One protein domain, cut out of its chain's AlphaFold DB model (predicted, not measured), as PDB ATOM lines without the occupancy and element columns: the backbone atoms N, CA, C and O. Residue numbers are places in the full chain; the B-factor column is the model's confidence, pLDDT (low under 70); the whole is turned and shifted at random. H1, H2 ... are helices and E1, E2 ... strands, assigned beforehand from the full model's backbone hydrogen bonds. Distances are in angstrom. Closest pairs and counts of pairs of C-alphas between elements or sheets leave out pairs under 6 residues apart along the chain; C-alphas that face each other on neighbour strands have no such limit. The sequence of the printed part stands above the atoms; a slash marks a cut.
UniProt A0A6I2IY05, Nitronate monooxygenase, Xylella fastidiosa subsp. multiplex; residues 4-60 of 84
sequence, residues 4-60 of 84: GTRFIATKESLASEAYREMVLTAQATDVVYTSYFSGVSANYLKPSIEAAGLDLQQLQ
ATOM      1  N   GLY A   4      -2.245   3.231 -14.014       66.00
ATOM      2  CA  GLY A   4      -1.086   4.136 -14.033       66.00
ATOM      3  C   GLY A   4       0.152   3.551 -14.722       66.00
ATOM      4  O   GLY A   4       0.778   4.215 -15.537       66.00
ATOM      5  N   THR A   5       0.472   2.282 -14.467       73.94
ATOM      6  CA  THR A   5       1.690   1.654 -15.010       73.94
ATOM      7  C   THR A   5       1.648   1.447 -16.519       73.94
ATOM      8  O   THR A   5       2.674   1.562 -17.176       73.94
ATOM      9  N   ARG A   6       0.458   1.233 -17.092       72.69
ATOM     10  CA  ARG A   6       0.302   1.076 -18.545       72.69
ATOM     11  C   ARG A   6       0.599   2.382 -19.284       72.69
ATOM     12  O   ARG A   6       1.151   2.337 -20.377       72.69
ATOM     13  N   PHE A   7       0.314   3.532 -18.663       75.81
ATOM     14  CA  PHE A   7       0.630   4.844 -19.232       75.81
ATOM     15  C   PHE A   7       2.131   5.156 -19.256       75.81
ATOM     16  O   PHE A   7       2.554   5.970 -20.067       75.81
ATOM     17  N   ILE A   8       2.955   4.493 -18.436       76.75
ATOM     18  CA  ILE A   8       4.414   4.680 -18.496       76.75
ATOM     19  C   ILE A   8       4.956   4.220 -19.851       76.75
ATOM     20  O   ILE A   8       5.862   4.858 -20.377       76.75
ATOM     21  N   ALA A   9       4.380   3.156 -20.417       77.44
ATOM     22  CA  ALA A   9       4.830   2.524 -21.651       77.44
ATOM     23  C   ALA A   9       4.366   3.231 -22.941       77.44
ATOM     24  O   ALA A   9       4.737   2.801 -24.032       77.44
ATOM     25  N   THR A  10       3.548   4.284 -22.857       79.12
ATOM     26  CA  THR A  10       3.049   4.974 -24.057       79.12
ATOM     27  C   THR A  10       4.106   5.903 -24.656       79.12
ATOM     28  O   THR A  10       5.107   6.234 -24.018       79.12
ATOM     29  N   LYS A  11       3.898   6.344 -25.903       76.31
ATOM     30  CA  LYS A  11       4.846   7.225 -26.613       76.31
ATOM     31  C   LYS A  11       4.853   8.650 -26.063       76.31
ATOM     32  O   LYS A  11       5.852   9.348 -26.173       76.31
ATOM     33  N   GLU A  12       3.735   9.073 -25.491       83.75
ATOM     34  CA  GLU A  12       3.522  10.386 -24.883       83.75
ATOM     35  C   GLU A  12       4.138  10.483 -23.481       83.75
ATOM     36  O   GLU A  12       4.228  11.568 -22.908       83.75
ATOM     37  N   SER A  13       4.560   9.348 -22.918       81.69
ATOM     38  CA  SER A  13       5.255   9.288 -21.643       81.69
ATOM     39  C   SER A  13       6.643   9.918 -21.752       81.69
ATOM     40  O   SER A  13       7.452   9.543 -22.598       81.69
ATOM     41  N   LEU A  14       6.959  10.825 -20.825       84.25
ATOM     42  CA  LEU A  14       8.304  11.393 -20.661       84.25
ATOM     43  C   LEU A  14       9.291  10.414 -19.997       84.25
ATOM     44  O   LEU A  14      10.416  10.795 -19.674       84.25
ATOM     45  N   ALA A  15       8.879   9.166 -19.754       84.88
ATOM     46  CA  ALA A  15       9.766   8.133 -19.244       84.88
ATOM     47  C   ALA A  15      10.923   7.874 -20.220       84.88
ATOM     48  O   ALA A  15      10.747   7.826 -21.446       84.88
ATOM     49  N   SER A  16      12.114   7.661 -19.656       87.38
ATOM     50  CA  SER A  16      13.277   7.237 -20.430       87.38
ATOM     51  C   SER A  16      12.972   5.941 -21.184       87.38
ATOM     52  O   SER A  16      12.112   5.151 -20.788       87.38
ATOM     53  N   GLU A  17      13.679   5.722 -22.287       87.25
ATOM     54  CA  GLU A  17      13.514   4.512 -23.094       87.25
ATOM     55  C   GLU A  17      13.791   3.247 -22.276       87.25
ATOM     56  O   GLU A  17      12.950   2.356 -22.239       87.25
ATOM     57  N   ALA A  18      14.867   3.247 -21.483       86.88
ATOM     58  CA  ALA A  18      15.193   2.151 -20.572       86.88
ATOM     59  C   ALA A  18      14.074   1.851 -19.556       86.88
ATOM     60  O   ALA A  18      13.802   0.691 -19.255       86.88
ATOM     61  N   TYR A  19      13.388   2.878 -19.040       87.12
ATOM     62  CA  TYR A  19      12.271   2.675 -18.117       87.12
ATOM     63  C   TYR A  19      11.035   2.120 -18.836       87.12
ATOM     64  O   TYR A  19      10.387   1.201 -18.333       87.12
ATOM     65  N   ARG A  20      10.729   2.626 -20.036       87.19
ATOM     66  CA  ARG A  20       9.642   2.100 -20.874       87.19
ATOM     67  C   ARG A  20       9.857   0.632 -21.209       87.19
ATOM     68  O   ARG A  20       8.960  -0.171 -20.972       87.19
ATOM     69  N   GLU A  21      11.042   0.285 -21.700       88.25
ATOM     70  CA  GLU A  21      11.413  -1.099 -21.994       88.25
ATOM     71  C   GLU A  21      11.286  -1.977 -20.754       88.25
ATOM     72  O   GLU A  21      10.637  -3.017 -20.810       88.25
ATOM     73  N   MET A  22      11.789  -1.521 -19.605       89.25
ATOM     74  CA  MET A  22      11.694  -2.286 -18.365       89.25
ATOM     75  C   MET A  22      10.243  -2.534 -17.930       89.25
ATOM     76  O   MET A  22       9.923  -3.629 -17.479       89.25
ATOM     77  N   VAL A  23       9.344  -1.558 -18.091       87.69
ATOM     78  CA  VAL A  23       7.907  -1.739 -17.811       87.69
ATOM     79  C   VAL A  23       7.249  -2.721 -18.787       87.69
ATOM     80  O   VAL A  23       6.325  -3.436 -18.391       87.69
ATOM     81  N   LEU A  24       7.706  -2.761 -20.042       86.44
ATOM     82  CA  LEU A  24       7.213  -3.691 -21.062       86.44
ATOM     83  C   LEU A  24       7.701  -5.125 -20.829       86.44
ATOM     84  O   LEU A  24       6.940  -6.063 -21.055       86.44
ATOM     85  N   THR A  25       8.943  -5.307 -20.379       86.75
ATOM     86  CA  THR A  25       9.547  -6.637 -20.203       86.75
ATOM     87  C   THR A  25       9.322  -7.238 -18.817       86.75
ATOM     88  O   THR A  25       9.409  -8.457 -18.672       86.75
ATOM     89  N   ALA A  26       9.068  -6.416 -17.794       86.56
ATOM     90  CA  ALA A  26       8.856  -6.882 -16.426       86.56
ATOM     91  C   ALA A  26       7.545  -7.664 -16.267       86.56
ATOM     92  O   ALA A  26       6.510  -7.320 -16.841       86.56
ATOM     93  N   GLN A  27       7.585  -8.682 -15.412       85.75
ATOM     94  CA  GLN A  27       6.426  -9.459 -14.992       85.75
ATOM     95  C   GLN A  27       5.863  -8.927 -13.674       85.75
ATOM     96  O   GLN A  27       6.551  -8.260 -12.902       85.75
ATOM     97  N   ALA A  28       4.614  -9.275 -13.354       83.31
ATOM     98  CA  ALA A  28       4.002  -8.890 -12.078       83.31
ATOM     99  C   ALA A  28       4.825  -9.357 -10.854       83.31
ATOM    100  O   ALA A  28       4.864  -8.673  -9.834       83.31
ATOM    101  N   THR A  29       5.539 -10.482 -10.973       85.81
ATOM    102  CA  THR A  29       6.453 -11.015  -9.945       85.81
ATOM    103  C   THR A  29       7.712 -10.178  -9.733       85.81
ATOM    104  O   THR A  29       8.378 -10.336  -8.713       85.81
ATOM    105  N   ASP A  30       8.038  -9.283 -10.666       88.06
ATOM    106  CA  ASP A  30       9.188  -8.382 -10.568       88.06
ATOM    107  C   ASP A  30       8.844  -7.085  -9.822       88.06
ATOM    108  O   ASP A  30       9.704  -6.223  -9.636       88.06
ATOM    109  N   VAL A  31       7.594  -6.928  -9.372       88.31
ATOM    110  CA  VAL A  31       7.158  -5.795  -8.556       88.31
ATOM    111  C   VAL A  31       7.372  -6.108  -7.075       88.31
ATOM    112  O   VAL A  31       6.770  -7.026  -6.521       88.31
ATOM    113  N   VAL A  32       8.202  -5.305  -6.412       88.25
ATOM    114  CA  VAL A  32       8.582  -5.478  -5.004       88.25
ATOM    115  C   VAL A  32       8.056  -4.323  -4.169       88.25
ATOM    116  O   VAL A  32       8.276  -3.158  -4.494       88.25
ATOM    117  N   TYR A  33       7.392  -4.640  -3.060       87.56
ATOM    118  CA  TYR A  33       6.898  -3.646  -2.113       87.56
ATOM    119  C   TYR A  33       7.907  -3.424  -0.985       87.56
ATOM    120  O   TYR A  33       8.225  -4.351  -0.241       87.56
ATOM    121  N   THR A  34       8.428  -2.204  -0.855       84.75
ATOM    122  CA  THR A  34       9.408  -1.862   0.188       84.75
ATOM    123  C   THR A  34       9.397  -0.366   0.498       84.75
ATOM    124  O   THR A  34       9.066   0.448  -0.359       84.75
ATOM    125  N   SER A  35       9.753   0.019   1.725       83.94
ATOM    126  CA  SER A  35       9.993   1.415   2.124       83.94
ATOM    127  C   SER A  35      11.457   1.837   1.981       83.94
ATOM    128  O   SER A  35      11.784   2.998   2.221       83.94
ATOM    129  N   TYR A  36      12.342   0.919   1.582       82.75
ATOM    130  CA  TYR A  36      13.794   1.072   1.694       82.75
ATOM    131  C   TYR A  36      14.356   2.342   1.032       82.75
ATOM    132  O   TYR A  36      15.240   2.984   1.594       82.75
ATOM    133  N   PHE A  37      13.836   2.718  -0.141       79.62
ATOM    134  CA  PHE A  37      14.408   3.791  -0.964       79.62
ATOM    135  C   PHE A  37      13.912   5.194  -0.608       79.62
ATOM    136  O   PHE A  37      14.681   6.150  -0.655       79.62
ATOM    137  N   SER A  38      12.624   5.335  -0.285       76.19
ATOM    138  CA  SER A  38      11.996   6.644  -0.039       76.19
ATOM    139  C   SER A  38      11.614   6.873   1.427       76.19
ATOM    140  O   SER A  38      11.182   7.967   1.784       76.19
ATOM    141  N   GLY A  39      11.739   5.849   2.276       77.31
ATOM    142  CA  GLY A  39      11.173   5.820   3.625       77.31
ATOM    143  C   GLY A  39       9.657   5.588   3.648       77.31
ATOM    144  O   GLY A  39       9.100   5.345   4.715       77.31
ATOM    145  N   VAL A  40       8.986   5.616   2.491       80.12
ATOM    146  CA  VAL A  40       7.556   5.336   2.335       80.12
ATOM    147  C   VAL A  40       7.392   4.050   1.537       80.12
ATOM    148  O   VAL A  40       8.026   3.864   0.499       80.12
ATOM    149  N   SER A  41       6.540   3.147   2.017       83.50
ATOM    150  CA  SER A  41       6.307   1.870   1.350       83.50
ATOM    151  C   SER A  41       5.682   2.069  -0.032       83.50
ATOM    152  O   SER A  41       4.564   2.574  -0.156       83.50
ATOM    153  N   ALA A  42       6.399   1.648  -1.070       84.88
ATOM    154  CA  ALA A  42       5.984   1.767  -2.459       84.88
ATOM    155  C   ALA A  42       6.361   0.512  -3.256       84.88
ATOM    156  O   ALA A  42       7.148  -0.321  -2.806       84.88
ATOM    157  N   ASN A  43       5.762   0.375  -4.437       89.50
ATOM    158  CA  ASN A  43       6.068  -0.704  -5.365       89.50
ATOM    159  C   ASN A  43       7.198  -0.283  -6.308       89.50
ATOM    160  O   ASN A  43       7.097   0.759  -6.958       89.50
ATOM    161  N   TYR A  44       8.230  -1.111  -6.411       88.81
ATOM    162  CA  TYR A  44       9.424  -0.885  -7.218       88.81
ATOM    163  C   TYR A  44       9.671  -2.038  -8.185       88.81
ATOM    164  O   TYR A  44       9.335  -3.184  -7.895       88.81
ATOM    165  N   LEU A  45      10.286  -1.736  -9.326       89.88
ATOM    166  CA  LEU A  45      10.755  -2.736 -10.276       89.88
ATOM    167  C   LEU A  45      12.053  -3.356  -9.759       89.88
ATOM    168  O   LEU A  45      13.088  -2.689  -9.728       89.88
ATOM    169  N   LYS A  46      12.018  -4.645  -9.424       89.38
ATOM    170  CA  LYS A  46      13.200  -5.462  -9.134       89.38
ATOM    171  C   LYS A  46      14.345  -5.261 -10.142       89.38
ATOM    172  O   LYS A  46      15.444  -4.961  -9.678       89.38
ATOM    173  N   PRO A  47      14.127  -5.304 -11.472       90.00
ATOM    174  CA  PRO A  47      15.213  -5.093 -12.430       90.00
ATOM    175  C   PRO A  47      15.849  -3.696 -12.351       90.00
ATOM    176  O   PRO A  47      17.033  -3.559 -12.635       90.00
ATOM    177  N   SER A  48      15.120  -2.659 -11.911       89.69
ATOM    178  CA  SER A  48      15.714  -1.323 -11.700       89.69
ATOM    179  C   SER A  48      16.646  -1.293 -10.486       89.69
ATOM    180  O   SER A  48      17.676  -0.627 -10.493       89.69
ATOM    181  N   ILE A  49      16.316  -2.075  -9.456       88.56
ATOM    182  CA  ILE A  49      17.114  -2.206  -8.235       88.56
ATOM    183  C   ILE A  49      18.400  -2.982  -8.528       88.56
ATOM    184  O   ILE A  49      19.487  -2.545  -8.149       88.56
ATOM    185  N   GLU A  50      18.285  -4.086  -9.266       87.50
ATOM    186  CA  GLU A  50      19.428  -4.886  -9.715       87.50
ATOM    187  C   GLU A  50      20.339  -4.086 -10.658       87.50
ATOM    188  O   GLU A  50      21.559  -4.108 -10.495       87.50
ATOM    189  N   ALA A  51      19.769  -3.301 -11.583       87.00
ATOM    190  CA  ALA A  51      20.526  -2.413 -12.470       87.00
ATOM    191  C   ALA A  51      21.298  -1.319 -11.710       87.00
ATOM    192  O   ALA A  51      22.367  -0.898 -12.151       87.00
ATOM    193  N   ALA A  52      20.800  -0.892 -10.547       85.31
ATOM    194  CA  ALA A  52      21.500   0.021  -9.645       85.31
ATOM    195  C   ALA A  52      22.580  -0.670  -8.782       85.31
ATOM    196  O   ALA A  52      23.179  -0.028  -7.915       85.31
ATOM    197  N   GLY A  53      22.833  -1.969  -8.992       84.69
ATOM    198  CA  GLY A  53      23.826  -2.752  -8.255       84.69
ATOM    199  C   GLY A  53      23.407  -3.082  -6.821       84.69
ATOM    200  O   GLY A  53      24.265  -3.294  -5.963       84.69
ATOM    201  N   LEU A  54      22.104  -3.076  -6.534       83.38
ATOM    202  CA  LEU A  54      21.563  -3.373  -5.213       83.38
ATOM    203  C   LEU A  54      20.935  -4.766  -5.197       83.38
ATOM    204  O   LEU A  54      20.134  -5.111  -6.062       83.38
ATOM    205  N   ASP A  55      21.269  -5.548  -4.175       80.31
ATOM    206  CA  ASP A  55      20.702  -6.878  -3.974       80.31
ATOM    207  C   ASP A  55      19.528  -6.823  -2.995       80.31
ATOM    208  O   ASP A  55      19.702  -6.625  -1.793       80.31
ATOM    209  N   LEU A  56      18.321  -7.056  -3.508       73.19
ATOM    210  CA  LEU A  56      17.094  -7.108  -2.720       73.19
ATOM    211  C   LEU A  56      17.143  -8.089  -1.544       73.19
ATOM    212  O   LEU A  56      16.521  -7.795  -0.524       73.19
ATOM    213  N   GLN A  57      17.841  -9.225  -1.650       75.75
ATOM    214  CA  GLN A  57      17.964 -10.155  -0.520       75.75
ATOM    215  C   GLN A  57      18.744  -9.530   0.636       75.75
ATOM    216  O   GLN A  57      18.394  -9.747   1.792       75.75
ATOM    217  N   GLN A  58      19.747  -8.707   0.334       72.81
ATOM    218  CA  GLN A  58      20.519  -7.983   1.346       72.81
ATOM    219  C   GLN A  58      19.747  -6.795   1.939       72.81
ATOM    220  O   GLN A  58      20.048  -6.356   3.049       72.81
ATOM    221  N   LEU A  59      18.749  -6.274   1.215       70.81
ATOM    222  CA  LEU A  59      17.913  -5.154   1.658       70.81
ATOM    223  C   LEU A  59      16.730  -5.583   2.539       70.81
ATOM    224  O   LEU A  59      16.204  -4.768   3.301       70.81
ATOM    225  N   GLN A  60      16.292  -6.844   2.449       65.25
ATOM    226  CA  GLN A  60      15.192  -7.365   3.262       65.25
ATOM    227  C   GLN A  60      15.562  -7.344   4.753       65.25
ATOM    228  O   GLN A  60      16.495  -8.008   5.190       65.25
TER     229      GLN A  60
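AT A GLANCE: This is residues 4 to 60 of the 84 residues of the protein "Nitronate monooxygenase" of Xylella fastidiosa subsp. multiplex (UniProt A0A6I2IY05). An elongated chain of small parts: H1 and H2 make one end, a two-stranded hairpin, E1 and E2, stands in the middle with H3 following directly at its base, and short H4 makes the other end. The parts meet through few contacts. The printed part has 57 residues with four named helices and two named strands, in the order H1 H2 E1 E2 H3 H4; the sheet is E1 - E2, antiparallel, and the class is mixed. It is only just compact, close to loose, with a radius of gyration of the C-alphas of 12.0 A and spans of 35 by 21 by 18 A.

HOW THE PARTS SIT: H1, residues 4 to 8, and H2, residues 17 to 25, only just touch, with 3 pairs of C-alphas within 8 A; the closest C-alphas, of Ile 8 and Arg 20, are 6.3 A apart. E1, residues 31 to 34, and E2, residues 42 to 45, form a hairpin, antiparallel at 139 degrees, with N 32 and O 44 at 2.8 A and N 34 and O 42 at 3.0 A, within hydrogen-bond range. H3, residues 46 to 51, is close to H2 but not clearly touching; their closest C-alphas, of Met 22 and Pro 47, are 7.4 A apart, at a steep tilt of 39 degrees, opposite ways. H4, residues 56 to 59, and H3 touch only at the corner, and only just, with 3 pairs of C-alphas within 8 A, the closest being Ile 49 and Leu 56 at 7.4 A. Every O i to N i+4 pair is within hydrogen-bond range in H2 and H3; H1 has 0 of 1, but 2 of 2 O i to N i+3 pairs, and H4 is too short for an i+4 pair.

IN THESE COORDINATES: H1 begins at C-alpha 4, (-1.086, 4.136, -14.033), and is 7.1 A long from first to last C-alpha. H2 measures 12.2 A, E1 9.8 A, E2 10.2 A, H3 8.6 A and H4 4.9 A, ending at C-alpha 59, (17.913, -5.154, 1.658).

THE WHOLE: The C-alphas farthest apart, of Glu 12 and Gln 58, are 36.3 A apart. The printed part has no cut and no long link. Its mean pLDDT is 82.9, and residues 4 and 60 are under 70.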